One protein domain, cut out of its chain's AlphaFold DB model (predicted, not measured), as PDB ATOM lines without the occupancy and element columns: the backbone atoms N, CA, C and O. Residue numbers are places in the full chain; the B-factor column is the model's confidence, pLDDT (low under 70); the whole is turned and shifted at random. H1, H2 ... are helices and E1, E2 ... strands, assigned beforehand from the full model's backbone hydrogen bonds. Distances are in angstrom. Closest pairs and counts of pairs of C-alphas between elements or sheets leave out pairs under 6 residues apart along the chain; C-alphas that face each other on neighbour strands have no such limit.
ATOM      1  N   ARG A 232      25.709  -7.247 -19.813       92.25
ATOM      2  CA  ARG A 232      26.606  -6.658 -18.816       92.25
ATOM      3  C   ARG A 232      27.286  -7.736 -17.980       92.25
ATOM      4  O   ARG A 232      26.631  -8.532 -17.315       92.25
ATOM      5  N   GLY A 233      28.614  -7.775 -18.006       88.50
ATOM      6  CA  GLY A 233      29.415  -8.622 -17.118       88.50
ATOM      7  C   GLY A 233      29.772  -7.883 -15.836       88.50
ATOM      8  O   GLY A 233      30.045  -6.685 -15.891       88.50
ATOM      9  N   LEU A 234      29.777  -8.584 -14.702       89.00
ATOM     10  CA  LEU A 234      30.092  -8.030 -13.385       89.00
ATOM     11  C   LEU A 234      31.225  -8.812 -12.713       89.00
ATOM     12  O   LEU A 234      31.089 -10.013 -12.463       89.00
ATOM     13  N   ASP A 235      32.297  -8.115 -12.346       84.31
ATOM     14  CA  ASP A 235      33.366  -8.654 -11.506       84.31
ATOM     15  C   ASP A 235      33.301  -8.073 -10.088       84.31
ATOM     16  O   ASP A 235      33.223  -6.857  -9.884       84.31
ATOM     17  N   LEU A 236      33.334  -8.957  -9.089       79.56
ATOM     18  CA  LEU A 236      33.362  -8.582  -7.677       79.56
ATOM     19  C   LEU A 236      34.817  -8.421  -7.241       79.56
ATOM     20  O   LEU A 236      35.444  -9.352  -6.732       79.56
ATOM     21  N   GLY A 237      35.348  -7.217  -7.443       64.31
ATOM     22  CA  GLY A 237      36.738  -6.895  -7.145       64.31
ATOM     23  C   GLY A 237      37.092  -7.087  -5.665       64.31
ATOM     24  O   GLY A 237      36.547  -6.437  -4.763       64.31
ATOM     25  N   PHE A 238      38.089  -7.933  -5.401       56.06
ATOM     26  CA  PHE A 238      38.805  -7.958  -4.126       56.06
ATOM     27  C   PHE A 238      39.984  -6.988  -4.195       56.06
ATOM     28  O   PHE A 238      41.154  -7.378  -4.222       56.06
ATOM     29  N   ASP A 239      39.692  -5.690  -4.168       54.84
ATOM     30  CA  ASP A 239      40.694  -4.750  -3.690       54.84
ATOM     31  C   ASP A 239      40.864  -5.016  -2.192       54.84
ATOM     32  O   ASP A 239      40.040  -4.646  -1.342       54.84
ATOM     33  N   THR A 240      41.894  -5.793  -1.869       47.19
ATOM     34  CA  THR A 240      42.416  -5.867  -0.517       47.19
ATOM     35  C   THR A 240      43.084  -4.532  -0.227       47.19
ATOM     36  O   THR A 240      43.856  -4.005  -1.035       47.19
ATOM     37  N   ASP A 241      42.797  -3.980   0.952       45.75
ATOM     38  CA  ASP A 241      43.771  -3.112   1.590       45.75
ATOM     39  C   ASP A 241      45.055  -3.937   1.630       45.75
ATOM     40  O   ASP A 241      45.155  -4.925   2.361       45.75
ATOM     41  N   GLY A 242      46.020  -3.588   0.784       41.12
ATOM     42  CA  GLY A 242      47.390  -3.940   1.075       41.12
ATOM     43  C   GLY A 242      47.649  -3.294   2.420       41.12
ATOM     44  O   GLY A 242      47.823  -2.080   2.490       41.12
ATOM     45  N   VAL A 253      41.564   3.612  -3.977       53.91
ATOM     46  CA  VAL A 253      40.132   3.446  -4.233       53.91
ATOM     47  C   VAL A 253      39.830   1.952  -4.249       53.91
ATOM     48  O   VAL A 253      40.137   1.277  -5.217       53.91
ATOM     49  N   LEU A 254      39.250   1.441  -3.162       65.44
ATOM     50  CA  LEU A 254      38.767   0.063  -3.091       65.44
ATOM     51  C   LEU A 254      37.490  -0.059  -3.927       65.44
ATOM     52  O   LEU A 254      36.488   0.582  -3.592       65.44
ATOM     53  N   LYS A 255      37.507  -0.871  -4.980       76.94
ATOM     54  CA  LYS A 255      36.332  -1.178  -5.805       76.94
ATOM     55  C   LYS A 255      35.516  -2.307  -5.176       76.94
ATOM     56  O   LYS A 255      36.004  -3.081  -4.349       76.94
ATOM     57  N   PHE A 256      34.227  -2.331  -5.488       81.56
ATOM     58  CA  PHE A 256      33.295  -3.371  -5.058       81.56
ATOM     59  C   PHE A 256      32.763  -4.171  -6.243       81.56
ATOM     60  O   PHE A 256      32.732  -5.394  -6.170       81.56
ATOM     61  N   VAL A 257      32.358  -3.481  -7.310       87.31
ATOM     62  CA  VAL A 257      31.925  -4.073  -8.580       87.31
ATOM     63  C   VAL A 257      32.610  -3.307  -9.703       87.31
ATOM     64  O   VAL A 257      32.628  -2.077  -9.668       87.31
ATOM     65  N   ALA A 258      33.146  -4.023 -10.683       87.31
ATOM     66  CA  ALA A 258      33.451  -3.479 -12.000       87.31
ATOM     67  C   ALA A 258      32.456  -4.056 -13.011       87.31
ATOM     68  O   ALA A 258      31.997  -5.190 -12.857       87.31
ATOM     69  N   THR A 259      32.100  -3.264 -14.018       90.56
ATOM     70  CA  THR A 259      31.222  -3.691 -15.108       90.56
ATOM     71  C   THR A 259      32.006  -3.837 -16.407       90.56
ATOM     72  O   THR A 259      33.040  -3.199 -16.617       90.56
ATOM     73  N   SER A 260      31.490  -4.651 -17.328       89.31
ATOM     74  CA  SER A 260      32.041  -4.787 -18.682       89.31
ATOM     75  C   SER A 260      31.990  -3.497 -19.504       89.31
ATOM     76  O   SER A 260      32.692  -3.390 -20.510       89.31
ATOM     77  N   ASP A 261      31.163  -2.543 -19.075       91.31
ATOM     78  CA  ASP A 261      30.958  -1.244 -19.719       91.31
ATOM     79  C   ASP A 261      31.965  -0.195 -19.209       91.31
ATOM     80  O   ASP A 261      31.930   0.959 -19.618       91.31
ATOM     81  N   GLY A 262      32.881  -0.594 -18.316       87.44
ATOM     82  CA  GLY A 262      33.930   0.267 -17.770       87.44
ATOM     83  C   GLY A 262      33.535   1.027 -16.503       87.44
ATOM     84  O   GLY A 262      34.373   1.720 -15.932       87.44
ATOM     85  N   GLU A 263      32.296   0.884 -16.021       90.62
ATOM     86  CA  GLU A 263      31.888   1.469 -14.742       90.62
ATOM     87  C   GLU A 263      32.533   0.724 -13.565       90.62
ATOM     88  O   GLU A 263      32.477  -0.506 -13.481       90.62
ATOM     89  N   GLU A 264      33.088   1.474 -12.611       86.75
ATOM     90  CA  GLU A 264      33.709   0.939 -11.402       86.75
ATOM     91  C   GLU A 264      33.090   1.544 -10.141       86.75
ATOM     92  O   GLU A 264      33.242   2.727  -9.823       86.75
ATOM     93  N   ILE A 265      32.419   0.700  -9.364       88.38
ATOM     94  CA  ILE A 265      31.650   1.112  -8.197       88.38
ATOM     95  C   ILE A 265      32.504   0.949  -6.945       88.38
ATOM     96  O   ILE A 265      32.966  -0.144  -6.607       88.38
ATOM     97  N   LYS A 266      32.704   2.051  -6.217       85.00
ATOM     98  CA  LYS A 266      33.550   2.094  -5.015       85.00
ATOM     99  C   LYS A 266      32.921   1.346  -3.837       85.00
ATOM    100  O   LYS A 266      31.711   1.383  -3.611       85.00
ATOM    101  N   ARG A 267      33.768   0.741  -3.001       80.94
ATOM    102  CA  ARG A 267      33.359   0.092  -1.753       80.94
ATOM    103  C   ARG A 267      32.827   1.124  -0.755       80.94
ATOM    104  O   ARG A 267      33.535   2.077  -0.409       80.94
ATOM    105  N   PRO A 268      31.629   0.913  -0.193       80.94
ATOM    106  CA  PRO A 268      31.076   1.830   0.782       80.94
ATOM    107  C   PRO A 268      31.839   1.752   2.112       80.94
ATOM    108  O   PRO A 268      32.052   0.678   2.675       80.94
ATOM    109  N   ARG A 269      32.198   2.912   2.676       79.69
ATOM    110  CA  ARG A 269      32.947   3.004   3.947       79.69
ATOM    111  C   ARG A 269      32.066   3.074   5.202       79.69
ATOM    112  O   ARG A 269      32.591   3.002   6.312       79.69
ATOM    113  N   PHE A 270      30.735   3.151   5.068       78.88
ATOM    114  CA  PHE A 270      29.819   3.257   6.220       78.88
ATOM    115  C   PHE A 270      29.958   2.088   7.214       78.88
ATOM    116  O   PHE A 270      29.713   2.252   8.414       78.88
ATOM    117  N   LEU A 271      30.392   0.915   6.737       77.12
ATOM    118  CA  LEU A 271      30.614  -0.269   7.566       77.12
ATOM    119  C   LEU A 271      31.737  -0.077   8.579       77.12
ATOM    120  O   LEU A 271      31.580  -0.494   9.723       77.12
ATOM    121  N   ILE A 272      32.819   0.604   8.201       80.25
ATOM    122  CA  ILE A 272      33.993   0.802   9.061       80.25
ATOM    123  C   ILE A 272      33.592   1.606  10.303       80.25
ATOM    124  O   ILE A 272      33.850   1.198  11.440       80.25
ATOM    125  N   THR A 273      32.875   2.713  10.100       83.38
ATOM    126  CA  THR A 273      32.418   3.593  11.184       83.38
ATOM    127  C   THR A 273      31.452   2.873  12.126       83.38
ATOM    128  O   THR A 273      31.618   2.910  13.351       83.38
ATOM    129  N   LEU A 274      30.458   2.161  11.577       86.69
ATOM    130  CA  LEU A 274      29.482   1.425  12.386       86.69
ATOM    131  C   LEU A 274      30.121   0.239  13.128       86.69
ATOM    132  O   LEU A 274      29.783  -0.013  14.288       86.69
ATOM    133  N   GLN A 275      31.079  -0.453  12.509       85.12
ATOM    134  CA  GLN A 275      31.794  -1.579  13.108       85.12
ATOM    135  C   GLN A 275      32.739  -1.124  14.230       85.12
ATOM    136  O   GLN A 275      32.792  -1.772  15.280       85.12
ATOM    137  N   ARG A 276      33.414   0.027  14.085       89.38
ATOM    138  CA  ARG A 276      34.196   0.641  15.174       89.38
ATOM    139  C   ARG A 276      33.306   0.955  16.374       89.38
ATOM    140  O   ARG A 276      33.640   0.583  17.502       89.38
ATOM    141  N   LYS A 277      32.144   1.574  16.140       92.75
ATOM    142  CA  LYS A 277      31.155   1.852  17.194       92.75
ATOM    143  C   LYS A 277      30.675   0.564  17.870       92.75
ATOM    144  O   LYS A 277      30.593   0.512  19.096       92.75
ATOM    145  N   LEU A 278      30.418  -0.491  17.095       93.00
ATOM    146  CA  LEU A 278      30.011  -1.795  17.616       93.00
ATOM    147  C   LEU A 278      31.086  -2.407  18.522       93.00
ATOM    148  O   LEU A 278      30.774  -2.820  19.639       93.00
ATOM    149  N   LYS A 279      32.353  -2.392  18.089       93.38
ATOM    150  CA  LYS A 279      33.498  -2.887  18.869       93.38
ATOM    151  C   LYS A 279      33.620  -2.163  20.214       93.38
ATOM    152  O   LYS A 279      33.817  -2.809  21.242       93.38
ATOM    153  N   LEU A 280      33.456  -0.838  20.233       94.75
ATOM    154  CA  LEU A 280      33.487  -0.046  21.469       94.75
ATOM    155  C   LEU A 280      32.345  -0.416  22.426       94.75
ATOM    156  O   LEU A 280      32.581  -0.599  23.621       94.75
ATOM    157  N   LEU A 281      31.118  -0.571  21.921       94.88
ATOM    158  CA  LEU A 281      29.979  -0.969  22.755       94.88
ATOM    159  C   LEU A 281      30.140  -2.394  23.304       94.88
ATOM    160  O   LEU A 281      29.850  -2.624  24.476       94.88
ATOM    161  N   GLN A 282      30.648  -3.332  22.501       94.12
ATOM    162  CA  GLN A 282      30.929  -4.699  22.950       94.12
ATOM    163  C   GLN A 282      32.027  -4.744  24.024       94.12
ATOM    164  O   GLN A 282      31.879  -5.463  25.012       94.12
ATOM    165  N   ARG A 283      33.083  -3.924  23.902       94.81
ATOM    166  CA  ARG A 283      34.104  -3.764  24.955       94.81
ATOM    167  C   ARG A 283      33.491  -3.257  26.259       94.81
ATOM    168  O   ARG A 283      33.730  -3.843  27.309       94.81
ATOM    169  N   ARG A 284      32.636  -2.230  26.193       94.31
ATOM    170  CA  ARG A 284      31.904  -1.730  27.370       94.31
ATOM    171  C   ARG A 284      31.017  -2.809  27.992       94.31
ATOM    172  O   ARG A 284      30.933  -2.878  29.211       94.31
ATOM    173  N   LEU A 285      30.380  -3.654  27.176       94.62
ATOM    174  CA  LEU A 285      29.499  -4.730  27.638       94.62
ATOM    175  C   LEU A 285      30.245  -5.801  28.439       94.62
ATOM    176  O   LEU A 285      29.683  -6.322  29.404       94.62
ATOM    177  N   LYS A 286      31.494  -6.111  28.065       93.12
ATOM    178  CA  LYS A 286      32.350  -7.069  28.783       93.12
ATOM    179  C   LYS A 286      32.465  -6.711  30.269       93.12
ATOM    180  O   LYS A 286      32.341  -7.594  31.107       93.12
ATOM    181  N   ASN A 287      32.590  -5.421  30.571       92.62
ATOM    182  CA  ASN A 287      32.814  -4.911  31.926       92.62
ATOM    183  C   ASN A 287      31.509  -4.656  32.707       92.62
ATOM    184  O   ASN A 287      31.549  -4.111  33.805       92.62
ATOM    185  N   LYS A 288      30.328  -4.980  32.155       93.88
ATOM    186  CA  LYS A 288      29.045  -4.792  32.855       93.88
ATOM    187  C   LYS A 288      28.622  -6.051  33.602       93.88
ATOM    188  O   LYS A 288      28.528  -7.122  32.995       93.88
ATOM    189  N   GLN A 289      28.242  -5.876  34.870       94.00
ATOM    190  CA  GLN A 289      27.675  -6.920  35.724       94.00
ATOM    191  C   GLN A 289      26.520  -7.639  35.013       94.00
ATOM    192  O   GLN A 289      25.616  -7.003  34.451       94.00
ATOM    193  N   LYS A 290      26.572  -8.976  35.007       92.06
ATOM    194  CA  LYS A 290      25.512  -9.834  34.459       92.06
ATOM    195  C   LYS A 290      24.196  -9.537  35.195       92.06
ATOM    196  O   LYS A 290      24.208  -9.290  36.388       92.06
ATOM    197  N   GLY A 291      23.084  -9.487  34.465       89.94
ATOM    198  CA  GLY A 291      21.760  -9.182  35.032       89.94
ATOM    199  C   GLY A 291      21.452  -7.697  35.275       89.94
ATOM    200  O   GLY A 291      20.284  -7.336  35.273       89.94
ATOM    201  N   SER A 292      22.452  -6.816  35.396       95.19
ATOM    202  CA  SER A 292      22.201  -5.394  35.692       95.19
ATOM    203  C   SER A 292      21.371  -4.666  34.617       95.19
ATOM    204  O   SER A 292      21.548  -4.872  33.409       95.19
ATOM    205  N   ASN A 293      20.545  -3.704  35.046       95.19
ATOM    206  CA  ASN A 293      19.771  -2.828  34.152       95.19
ATOM    207  C   ASN A 293      20.666  -2.070  33.155       95.19
ATOM    208  O   ASN A 293      20.313  -1.890  31.987       95.19
ATOM    209  N   ASN A 294      21.875  -1.690  33.573       94.62
ATOM    210  CA  ASN A 294      22.862  -1.045  32.707       94.62
ATOM    211  C   ASN A 294      23.353  -1.970  31.584       94.62
ATOM    212  O   ASN A 294      23.525  -1.526  30.444       94.62
ATOM    213  N   ARG A 295      23.540  -3.264  31.875       94.50
ATOM    214  CA  ARG A 295      23.861  -4.274  30.859       94.50
ATOM    215  C   ARG A 295      22.703  -4.455  29.880       94.50
ATOM    216  O   ARG A 295      22.946  -4.521  28.677       94.50
ATOM    217  N   TYR A 296      21.463  -4.485  30.371       92.25
ATOM    218  CA  TYR A 296      20.269  -4.577  29.525       92.25
ATOM    219  C   TYR A 296      20.153  -3.383  28.564       92.25
ATOM    220  O   TYR A 296      20.078  -3.574  27.347       92.25
ATOM    221  N   LYS A 297      20.257  -2.148  29.080       94.19
ATOM    222  CA  LYS A 297      20.254  -0.913  28.273       94.19
ATOM    223  C   LYS A 297      21.349  -0.930  27.197       94.19
ATOM    224  O   LYS A 297      21.110  -0.539  26.053       94.19
ATOM    225  N   LEU A 298      22.554  -1.401  27.531       94.94
ATOM    226  CA  LEU A 298      23.664  -1.491  26.579       94.94
ATOM    227  C   LEU A 298      23.443  -2.571  25.510       94.94
ATOM    228  O   LEU A 298      23.708  -2.322  24.335       94.94
ATOM    229  N   ASN A 299      22.909  -3.736  25.886       93.81
ATOM    230  CA  ASN A 299      22.533  -4.788  24.939       93.81
ATOM    231  C   ASN A 299      21.489  -4.302  23.930       93.81
ATOM    232  O   ASN A 299      21.634  -4.572  22.741       93.81
ATOM    233  N   GLN A 300      20.485  -3.539  24.374       92.81
ATOM    234  CA  GLN A 300      19.497  -2.923  23.481       92.81
ATOM    235  C   GLN A 300      20.156  -1.960  22.479       92.81
ATOM    236  O   GLN A 300      19.890  -2.027  21.277       92.81
ATOM    237  N   LYS A 301      21.094  -1.115  22.935       95.38
ATOM    238  CA  LYS A 301      21.880  -0.234  22.047       95.38
ATOM    239  C   LYS A 301      22.691  -1.029  21.018       95.38
ATOM    240  O   LYS A 301      22.707  -0.669  19.841       95.38
ATOM    241  N   ILE A 302      23.338  -2.116  21.441       95.62
ATOM    242  CA  ILE A 302      24.093  -3.016  20.558       95.62
ATOM    243  C   ILE A 302      23.163  -3.690  19.542       95.62
ATOM    244  O   ILE A 302      23.484  -3.724  18.357       95.62
ATOM    245  N   ALA A 303      21.995  -4.170  19.971       94.00
ATOM    246  CA  ALA A 303      21.014  -4.806  19.099       94.00
ATOM    247  C   ALA A 303      20.496  -3.839  18.019       94.00
ATOM    248  O   ALA A 303      20.461  -4.205  16.845       94.00
ATOM    249  N   ARG A 304      20.184  -2.588  18.388       95.44
ATOM    250  CA  ARG A 304      19.812  -1.534  17.428       95.44
ATOM    251  C   ARG A 304      20.940  -1.217  16.450       95.44
ATOM    252  O   ARG A 304      20.680  -1.016  15.269       95.44
ATOM    253  N   LEU A 305      22.194  -1.202  16.907       94.88
ATOM    254  CA  LEU A 305      23.339  -0.974  16.025       94.88
ATOM    255  C   LEU A 305      23.563  -2.139  15.050       94.88
ATOM    256  O   LEU A 305      23.814  -1.892  13.875       94.88
ATOM    257  N   HIS A 306      23.429  -3.389  15.503       93.50
ATOM    258  CA  HIS A 306      23.457  -4.558  14.618       93.50
ATOM    259  C   HIS A 306      22.359  -4.494  13.559       93.50
ATOM    260  O   HIS A 306      22.632  -4.759  12.391       93.50
ATOM    261  N   GLN A 307      21.142  -4.119  13.962       93.81
ATOM    262  CA  GLN A 307      20.047  -3.922  13.024       93.81
ATOM    263  C   GLN A 307      20.385  -2.818  12.014       93.81
ATOM    264  O   GLN A 307      20.313  -3.075  10.821       93.81
ATOM    265  N   ARG A 308      20.867  -1.650  12.461       93.50
ATOM    266  CA  ARG A 308      21.294  -0.566  11.560       93.50
ATOM    267  C   ARG A 308      22.348  -1.034  10.556       93.50
ATOM    268  O   ARG A 308      22.218  -0.735   9.382       93.50
ATOM    269  N   ILE A 309      23.363  -1.786  10.987       91.75
ATOM    270  CA  ILE A 309      24.382  -2.344  10.078       91.75
ATOM    271  C   ILE A 309      23.734  -3.258   9.033       91.75
ATOM    272  O   ILE A 309      24.057  -3.155   7.853       91.75
ATOM    273  N   SER A 310      22.835  -4.148   9.458       91.38
ATOM    274  CA  SER A 310      22.115  -5.047   8.552       91.38
ATOM    275  C   SER A 310      21.269  -4.271   7.541       91.38
ATOM    276  O   SER A 310      21.341  -4.552   6.349       91.38
ATOM    277  N   ASP A 311      20.508  -3.282   8.010       91.56
ATOM    278  CA  ASP A 311      19.588  -2.498   7.189       91.56
ATOM    279  C   ASP A 311      20.358  -1.603   6.203       91.56
ATOM    280  O   ASP A 311      20.025  -1.584   5.025       91.56
ATOM    281  N   THR A 312      21.453  -0.950   6.625       91.25
ATOM    282  CA  THR A 312      22.306  -0.147   5.725       91.25
ATOM    283  C   THR A 312      22.986  -1.007   4.656       91.25
ATOM    284  O   THR A 312      23.082  -0.589   3.507       91.25
ATOM    285  N   ARG A 313      23.430  -2.226   4.995       90.00
ATOM    286  CA  ARG A 313      23.963  -3.164   3.990       90.00
ATOM    287  C   ARG A 313      22.901  -3.558   2.978       90.00
ATOM    288  O   ARG A 313      23.173  -3.543   1.786       90.00
ATOM    289  N   LYS A 314      21.715  -3.926   3.466       90.44
ATOM    290  CA  LYS A 314      20.594  -4.345   2.627       90.44
ATOM    291  C   LYS A 314      20.189  -3.219   1.673       90.44
ATOM    292  O   LYS A 314      20.134  -3.458   0.476       90.44
ATOM    293  N   ASP A 315      19.990  -2.007   2.189       91.44
ATOM    294  CA  ASP A 315      19.667  -0.809   1.401       91.44
ATOM    295  C   ASP A 315      20.695  -0.554   0.292       91.44
ATOM    296  O   ASP A 315      20.335  -0.441  -0.877       91.44
ATOM    297  N   TRP A 316      21.983  -0.550   0.644       91.19
ATOM    298  CA  TRP A 316      23.047  -0.330  -0.327       91.19
ATOM    299  C   TRP A 316      23.094  -1.418  -1.409       91.19
ATOM    300  O   TRP A 316      23.218  -1.094  -2.586       91.19
ATOM    301  N   HIS A 317      22.928  -2.694  -1.039       90.00
ATOM    302  CA  HIS A 317      22.882  -3.792  -2.009       90.00
ATOM    303  C   HIS A 317      21.675  -3.706  -2.948       90.00
ATOM    304  O   HIS A 317      21.838  -3.966  -4.133       90.00
ATOM    305  N   PHE A 318      20.487  -3.331  -2.460       91.00
ATOM    306  CA  PHE A 318      19.308  -3.187  -3.324       91.00
ATOM    307  C   PHE A 318      19.429  -2.004  -4.284       91.00
ATOM    308  O   PHE A 318      19.083  -2.149  -5.450       91.00
ATOM    309  N   LYS A 319      19.955  -0.865  -3.822       92.44
ATOM    310  CA  LYS A 319      20.220   0.294  -4.690       92.44
ATOM    311  C   LYS A 319      21.247  -0.033  -5.764       92.44
ATOM    312  O   LYS A 319      21.042   0.300  -6.921       92.44
ATOM    313  N   LEU A 320      22.316  -0.731  -5.380       91.06
ATOM    314  CA  LEU A 320      23.328  -1.199  -6.316       91.06
ATOM    315  C   LEU A 320      22.746  -2.191  -7.330       91.06
ATOM    316  O   LEU A 320      23.014  -2.066  -8.515       91.06
ATOM    317  N   ALA A 321      21.947  -3.160  -6.879       91.38
ATOM    318  CA  ALA A 321      21.313  -4.125  -7.770       91.38
ATOM    319  C   ALA A 321      20.377  -3.435  -8.770       91.38
ATOM    320  O   ALA A 321      20.443  -3.743  -9.951       91.38
ATOM    321  N   HIS A 322      19.561  -2.479  -8.315       92.38
ATOM    322  CA  HIS A 322      18.701  -1.691  -9.198       92.38
ATOM    323  C   HIS A 322      19.521  -0.936 -10.247       92.38
ATOM    324  O   HIS A 322      19.307  -1.156 -11.429       92.38
ATOM    325  N   HIS A 323      20.532  -0.173  -9.815       92.88
ATOM    326  CA  HIS A 323      21.443   0.558 -10.703       92.88
ATOM    327  C   HIS A 323      22.112  -0.343 -11.752       92.88
ATOM    328  O   HIS A 323      22.203   0.018 -12.918       92.88
ATOM    329  N   LEU A 324      22.567  -1.538 -11.359       90.50
ATOM    330  CA  LEU A 324      23.222  -2.473 -12.281       90.50
ATOM    331  C   LEU A 324      22.248  -3.107 -13.283       90.50
ATOM    332  O   LEU A 324      22.650  -3.376 -14.419       90.50
ATOM    333  N   CYS A 325      21.007  -3.358 -12.859       91.00
ATOM    334  CA  CYS A 325      19.936  -3.877 -13.709       91.00
ATOM    335  C   CYS A 325      19.360  -2.816 -14.648       91.00
ATOM    336  O   CYS A 325      18.835  -3.169 -15.702       91.00
ATOM    337  N   ASP A 326      19.466  -1.534 -14.303       90.50
ATOM    338  CA  ASP A 326      18.966  -0.459 -15.148       90.50
ATOM    339  C   ASP A 326      19.726  -0.441 -16.487       90.50
ATOM    340  O   ASP A 326      20.959  -0.363 -16.566       90.50
ATOM    341  N   GLY A 327      18.962  -0.591 -17.572       82.19
ATOM    342  CA  GLY A 327      19.482  -0.661 -18.937       82.19
ATOM    343  C   GLY A 327      20.221  -1.957 -19.297       82.19
ATOM    344  O   GLY A 327      20.741  -2.043 -20.406       82.19
ATOM    345  N   ALA A 328      20.276  -2.963 -18.415       88.69
ATOM    346  CA  ALA A 328      20.845  -4.274 -18.722       88.69
ATOM    347  C   ALA A 328      19.735  -5.273 -19.084       88.69
ATOM    348  O   ALA A 328      18.829  -5.522 -18.294       88.69
ATOM    349  N   GLY A 329      19.826  -5.877 -20.270       86.56
ATOM    350  CA  GLY A 329      18.955  -6.992 -20.665       86.56
ATOM    351  C   GLY A 329      19.469  -8.341 -20.161       86.56
ATOM    352  O   GLY A 329      18.693  -9.255 -19.895       86.56
ATOM    353  N   MET A 330      20.787  -8.451 -19.969       87.94
ATOM    354  CA  MET A 330      21.446  -9.650 -19.456       87.94
ATOM    355  C   MET A 330      22.545  -9.269 -18.469       87.94
ATOM    356  O   MET A 330      23.334  -8.360 -18.727       87.94
ATOM    357  N   ILE A 331      22.634 -10.006 -17.361       87.62
ATOM    358  CA  ILE A 331      23.695  -9.846 -16.366       87.62
ATOM    359  C   ILE A 331      24.466 -11.155 -16.237       87.62
ATOM    360  O   ILE A 331      23.898 -12.191 -15.894       87.62
ATOM    361  N   PHE A 332      25.777 -11.090 -16.445       87.06
ATOM    362  CA  PHE A 332      26.693 -12.203 -16.243       87.06
ATOM    363  C   PHE A 332      27.510 -11.961 -14.976       87.06
ATOM    364  O   PHE A 332      28.237 -10.975 -14.871       87.06
ATOM    365  N   VAL A 333      27.385 -12.867 -14.009       82.81
ATOM    366  CA  VAL A 333      28.115 -12.854 -12.732       82.81
ATOM    367  C   VAL A 333      28.917 -14.139 -12.586       82.81
ATOM    368  O   VAL A 333      28.530 -15.191 -13.093       82.81
ATOM    369  N   VAL A 334      30.040 -14.074 -11.876       69.31
ATOM    370  CA  VAL A 334      30.826 -15.271 -11.568       69.31
ATOM    371  C   VAL A 334      30.075 -16.117 -10.532       69.31
ATOM    372  O   VAL A 334      29.919 -15.704  -9.385       69.31
ATOM    373  N   GLY A 335      29.636 -17.317 -10.918       48.59
ATOM    374  CA  GLY A 335      29.334 -18.400  -9.975       48.59
ATOM    375  C   GLY A 335      30.633 -19.090  -9.549       48.59
ATOM    376  O   GLY A 335      31.580 -19.143 -10.331       48.59
ATOM    377  N   GLU A 336      30.723 -19.604  -8.318       39.81
ATOM    378  CA  GLU A 336      31.878 -20.404  -7.877       39.81
ATOM    379  C   GLU A 336      32.044 -21.658  -8.765       39.81
ATOM    380  O   GLU A 336      31.527 -22.718  -8.436       39.81
ATOM    381  N   ALA A 337      32.769 -21.561  -9.884       32.50
ATOM    382  CA  ALA A 337      33.353 -22.695 -10.599       32.50
ATOM    383  C   ALA A 337      34.394 -22.233 -11.631       32.50
ATOM    384  O   ALA A 337      34.089 -21.546 -12.601       32.50
ATOM    385  N   ARG A 351      47.037  -4.964 -11.143       73.19
ATOM    386  CA  ARG A 351      45.832  -4.099 -11.142       73.19
ATOM    387  C   ARG A 351      45.434  -3.579 -12.518       73.19
ATOM    388  O   ARG A 351      44.258  -3.305 -12.745       73.19
ATOM    389  N   PHE A 352      46.396  -3.469 -13.425       77.50
ATOM    390  CA  PHE A 352      46.167  -3.070 -14.807       77.50
ATOM    391  C   PHE A 352      46.341  -4.280 -15.711       77.50
ATOM    392  O   PHE A 352      47.280  -5.060 -15.564       77.50
ATOM    393  N   HIS A 353      45.400  -4.451 -16.628       77.00
ATOM    394  CA  HIS A 353      45.537  -5.391 -17.714       77.00
ATOM    395  C   HIS A 353      46.215  -4.685 -18.880       77.00
ATOM    396  O   HIS A 353      45.727  -3.664 -19.353       77.00
ATOM    397  N   HIS A 354      47.310  -5.271 -19.346       79.50
ATOM    398  CA  HIS A 354      47.843  -5.060 -20.680       79.50
ATOM    399  C   HIS A 354      47.686  -6.369 -21.460       79.50
ATOM    400  O   HIS A 354      47.846  -7.446 -20.871       79.50
ATOM    401  N   CYS A 355      47.267  -6.280 -22.717       77.00
ATOM    402  CA  CYS A 355      47.315  -7.377 -23.670       77.00
ATOM    403  C   CYS A 355      48.528  -7.171 -24.575       77.00
ATOM    404  O   CYS A 355      48.599  -6.150 -25.259       77.00
ATOM    405  N   ASP A 356      49.447  -8.131 -24.576       77.88
ATOM    406  CA  ASP A 356      50.697  -8.037 -25.337       77.88
ATOM    407  C   ASP A 356      50.476  -8.262 -26.846       77.88
ATOM    408  O   ASP A 356      51.284  -7.833 -27.658       77.88
ATOM    409  N   GLU A 357      49.351  -8.878 -27.234       80.06
ATOM    410  CA  GLU A 357      49.010  -9.156 -28.637       80.06
ATOM    411  C   GLU A 357      48.380  -7.949 -29.346       80.06
ATOM    412  O   GLU A 357      48.782  -7.586 -30.446       80.06
ATOM    413  N   CYS A 358      47.376  -7.316 -28.727       84.12
ATOM    414  CA  CYS A 358      46.605  -6.233 -29.353       84.12
ATOM    415  C   CYS A 358      46.831  -4.857 -28.715       84.12
ATOM    416  O   CYS A 358      46.188  -3.879 -29.090       84.12
ATOM    417  N   GLY A 359      47.689  -4.768 -27.697       79.88
ATOM    418  CA  GLY A 359      47.984  -3.522 -26.995       79.88
ATOM    419  C   GLY A 359      46.871  -3.015 -26.071       79.88
ATOM    420  O   GLY A 359      47.059  -1.981 -25.428       79.88
ATOM    421  N   TYR A 360      45.736  -3.719 -25.952       79.88
ATOM    422  CA  TYR A 360      44.601  -3.298 -25.123       79.88
ATOM    423  C   TYR A 360      45.013  -3.051 -23.665       79.88
ATOM    424  O   TYR A 360      45.774  -3.825 -23.073       79.88
ATOM    425  N   ARG A 361      44.511  -1.956 -23.082       80.31
ATOM    426  CA  ARG A 361      44.818  -1.530 -21.712       80.31
ATOM    427  C   ARG A 361      43.552  -1.120 -20.978       80.31
ATOM    428  O   ARG A 361      42.787  -0.297 -21.463       80.31
ATOM    429  N   THR A 362      43.354  -1.675 -19.790       80.12
ATOM    430  CA  THR A 362      42.257  -1.303 -18.886       80.12
ATOM    431  C   THR A 362      42.573  -1.782 -17.467       80.12
ATOM    432  O   THR A 362      43.645  -2.337 -17.202       80.12
ATOM    433  N   THR A 363      41.667  -1.579 -16.520       80.62
ATOM    434  CA  THR A 363      41.794  -2.171 -15.188       80.62
ATOM    435  C   THR A 363      41.536  -3.674 -15.258       80.62
ATOM    436  O   THR A 363      40.760  -4.168 -16.078       80.62
ATOM    437  N   ARG A 364      42.197  -4.441 -14.391       78.69
ATOM    438  CA  ARG A 364      42.014  -5.895 -14.336       78.69
ATOM    439  C   ARG A 364      40.545  -6.291 -14.165       78.69
ATOM    440  O   ARG A 364      40.115  -7.239 -14.813       78.69
ATOM    441  N   ASP A 365      39.823  -5.592 -13.298       80.06
ATOM    442  CA  ASP A 365      38.452  -5.951 -12.923       80.06
ATOM    443  C   ASP A 365      37.475  -5.661 -14.082       80.06
ATOM    444  O   ASP A 365      36.579  -6.458 -14.368       80.06
ATOM    445  N   VAL A 366      37.697  -4.576 -14.840       82.50
ATOM    446  CA  VAL A 366      36.944  -4.292 -16.077       82.50
ATOM    447  C   VAL A 366      37.251  -5.337 -17.150       82.50
ATOM    448  O   VAL A 366      36.324  -5.880 -17.751       82.50
ATOM    449  N   ALA A 367      38.523  -5.701 -17.348       81.38
ATOM    450  CA  ALA A 367      38.892  -6.771 -18.279       81.38
ATOM    451  C   ALA A 367      38.245  -8.113 -17.896       81.38
ATOM    452  O   ALA A 367      37.706  -8.814 -18.751       81.38
ATOM    453  N   ALA A 368      38.250  -8.466 -16.606       82.00
ATOM    454  CA  ALA A 368      37.596  -9.671 -16.103       82.00
ATOM    455  C   ALA A 368      36.080  -9.648 -16.363       82.00
ATOM    456  O   ALA A 368      35.523 -10.636 -16.845       82.00
ATOM    457  N   SER A 369      35.433  -8.504 -16.131       85.19
ATOM    458  CA  SER A 369      34.008  -8.291 -16.413       85.19
ATOM    459  C   SER A 369      33.679  -8.431 -17.905       85.19
ATOM    460  O   SER A 369      32.681  -9.054 -18.266       85.19
ATOM    461  N   GLN A 370      34.527  -7.903 -18.791       86.38
ATOM    462  CA  GLN A 370      34.383  -8.050 -20.245       86.38
ATOM    463  C   GLN A 370      34.543  -9.506 -20.694       86.38
ATOM    464  O   GLN A 370      33.732 -10.002 -21.475       86.38
ATOM    465  N   VAL A 371      35.541 -10.220 -20.162       84.62
ATOM    466  CA  VAL A 371      35.729 -11.656 -20.424       84.62
ATOM    467  C   VAL A 371      34.509 -12.450 -19.965       84.62
ATOM    468  O   VAL A 371      34.054 -13.338 -20.684       84.62
ATOM    469  N   LEU A 372      33.953 -12.127 -18.797       84.44
ATOM    470  CA  LEU A 372      32.762 -12.780 -18.266       84.44
ATOM    471  C   LEU A 372      31.538 -12.556 -19.159       84.44
ATOM    472  O   LEU A 372      30.850 -13.520 -19.481       84.44
ATOM    473  N   ARG A 373      31.306 -11.315 -19.604       88.00
ATOM    474  CA  ARG A 373      30.247 -10.988 -20.568       88.00
ATOM    475  C   ARG A 373      30.401 -11.798 -21.853       88.00
ATOM    476  O   ARG A 373      29.448 -12.432 -22.287       88.00
ATOM    477  N   ASN A 374      31.596 -11.800 -22.443       86.12
ATOM    478  CA  ASN A 374      31.849 -12.477 -23.715       86.12
ATOM    479  C   ASN A 374      31.678 -14.003 -23.585       86.12
ATOM    480  O   ASN A 374      31.067 -14.632 -24.441       86.12
ATOM    481  N   ARG A 375      32.150 -14.605 -22.481       84.19
ATOM    482  CA  ARG A 375      31.911 -16.029 -22.177       84.19
ATOM    483  C   ARG A 375      30.429 -16.330 -21.986       84.19
ATOM    484  O   ARG A 375      29.956 -17.348 -22.472       84.19
ATOM    485  N   GLY A 376      29.727 -15.453 -21.274       82.12
ATOM    486  CA  GLY A 376      28.293 -15.551 -21.050       82.12
ATOM    487  C   GLY A 376      27.515 -15.561 -22.359       82.12
ATOM    488  O   GLY A 376      26.750 -16.487 -22.592       82.12
ATOM    489  N   LEU A 377      27.785 -14.600 -23.244       83.06
ATOM    490  CA  LEU A 377      27.184 -14.526 -24.579       83.06
ATOM    491  C   LEU A 377      27.448 -15.780 -25.422       83.06
ATOM    492  O   LEU A 377      26.532 -16.267 -26.068       83.06
ATOM    493  N   ASN A 378      28.659 -16.343 -25.367       81.00
ATOM    494  CA  ASN A 378      28.979 -17.581 -26.088       81.00
ATOM    495  C   ASN A 378      28.253 -18.818 -25.529       81.00
ATOM    496  O   ASN A 378      28.089 -19.804 -26.243       81.00
ATOM    497  N   ALA A 379      27.860 -18.789 -24.253       75.50
ATOM    498  CA  ALA A 379      27.138 -19.877 -23.594       75.50
ATOM    499  C   ALA A 379      25.608 -19.742 -23.712       75.50
ATOM    500  O   ALA A 379      24.894 -20.728 -23.529       75.50
ATOM    501  N   VAL A 380      25.090 -18.544 -24.005       70.56
ATOM    502  CA  VAL A 380      23.659 -18.321 -24.257       70.56
ATOM    503  C   VAL A 380      23.214 -19.190 -25.440       70.56
ATOM    504  O   VAL A 380      23.792 -19.130 -26.518       70.56
TER     505      VAL A 380
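What this domain is: This is residues 232 to 242, 253 to 337 and 351 to 380 of the 430 residues of the protein "Transposase" of Moorea producens 3L (UniProt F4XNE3). A long helical hairpin, H1 and H2, reaches out as an arm from a small head, in which H3 packs slantwise over one face of a short, twisted sheet, E3 E2 E1 E4. A small two-stranded hairpin, E5 and E6, leads into H3 at the end of the head away from the arm, and residues 355 to 360 of its loop stick out. The 126 printed residues have three named helices and six named strands, in the order E1 E2 E3 H1 H2 E4 E5 E6 H3; the larger sheet is mixed and the smaller antiparallel. The class is mixed, helices and strands. The whole is only just extended, close to loose, with a radius of gyration of the C-alphas of 20.8 A and spans of 69 by 32 by 25 A, the arm making the length.

How they stand to each other: In the larger sheet, E1, residues 232 to 235, is the parallel neighbour of edge strand E4, residues 330 to 333, with N 232 and O 330 2.8 A apart. E2, residues 255 to 259, is antiparallel to E1, with N 258 and O 235 2.9 A apart. E2 forms a hairpin with edge strand E3, residues 264 to 266, with N 265 and O 257 2.8 A apart. H3, residues 364 to 379, is on this sheet, two layers with a helix on one face, at a height over the sheet of 7.7 A. H3 lies over E2, E1 and E4, only just slantwise at 58 degrees to E4 on the local plane; its closest C-alphas to E1 are those of Arg 373 and Gly 233, 4.3 A apart. H2, residues 293 to 325, only grazes the sheet with residues 320 to 325. H1, residues 270 to 286, is not on the sheet; it touches H2 at residues 295 to 309 alone, at a shallow tilt of 17 degrees, opposite ways, a helical hairpin whose closest C-alphas, of Leu 285 and Arg 295, are 6.5 A apart. E3, H1 H2 and E4 form a split strand-helix-strand unit, two strands running the same way with E2 and E1 between them, and its crossover is right-handed. E5, residues 352 to 354, and E6, residues 361 to 363, form an antiparallel hairpin, with N 353 and O 362 2.8 A apart. In H1, H2 and H3 every O i to N i+4 pair is within hydrogen-bond range.

Where its parts are: E1 begins at C-alpha 232 (26.606, -6.658, -18.816). H2 measures 47.9 A, from C-alpha 293 (19.771, -2.828, 34.152) to C-alpha 325 (19.936, -3.877, -13.709). H1 measures 24.9 A and H3 22.4 A.

The domain as a whole: The C-alphas farthest apart, of Ser 292 and Glu 357, are 69.8 A apart. Residues 243 to 252 and 338 to 350 are not printed, with C-alpha gaps of 11.6 A and 22.4 A. Of the links printed whole, none is long. Mean pLDDT of the printed part is 84.1; residues 237 to 242, 253 to 254 and 334 to 337 are under 70.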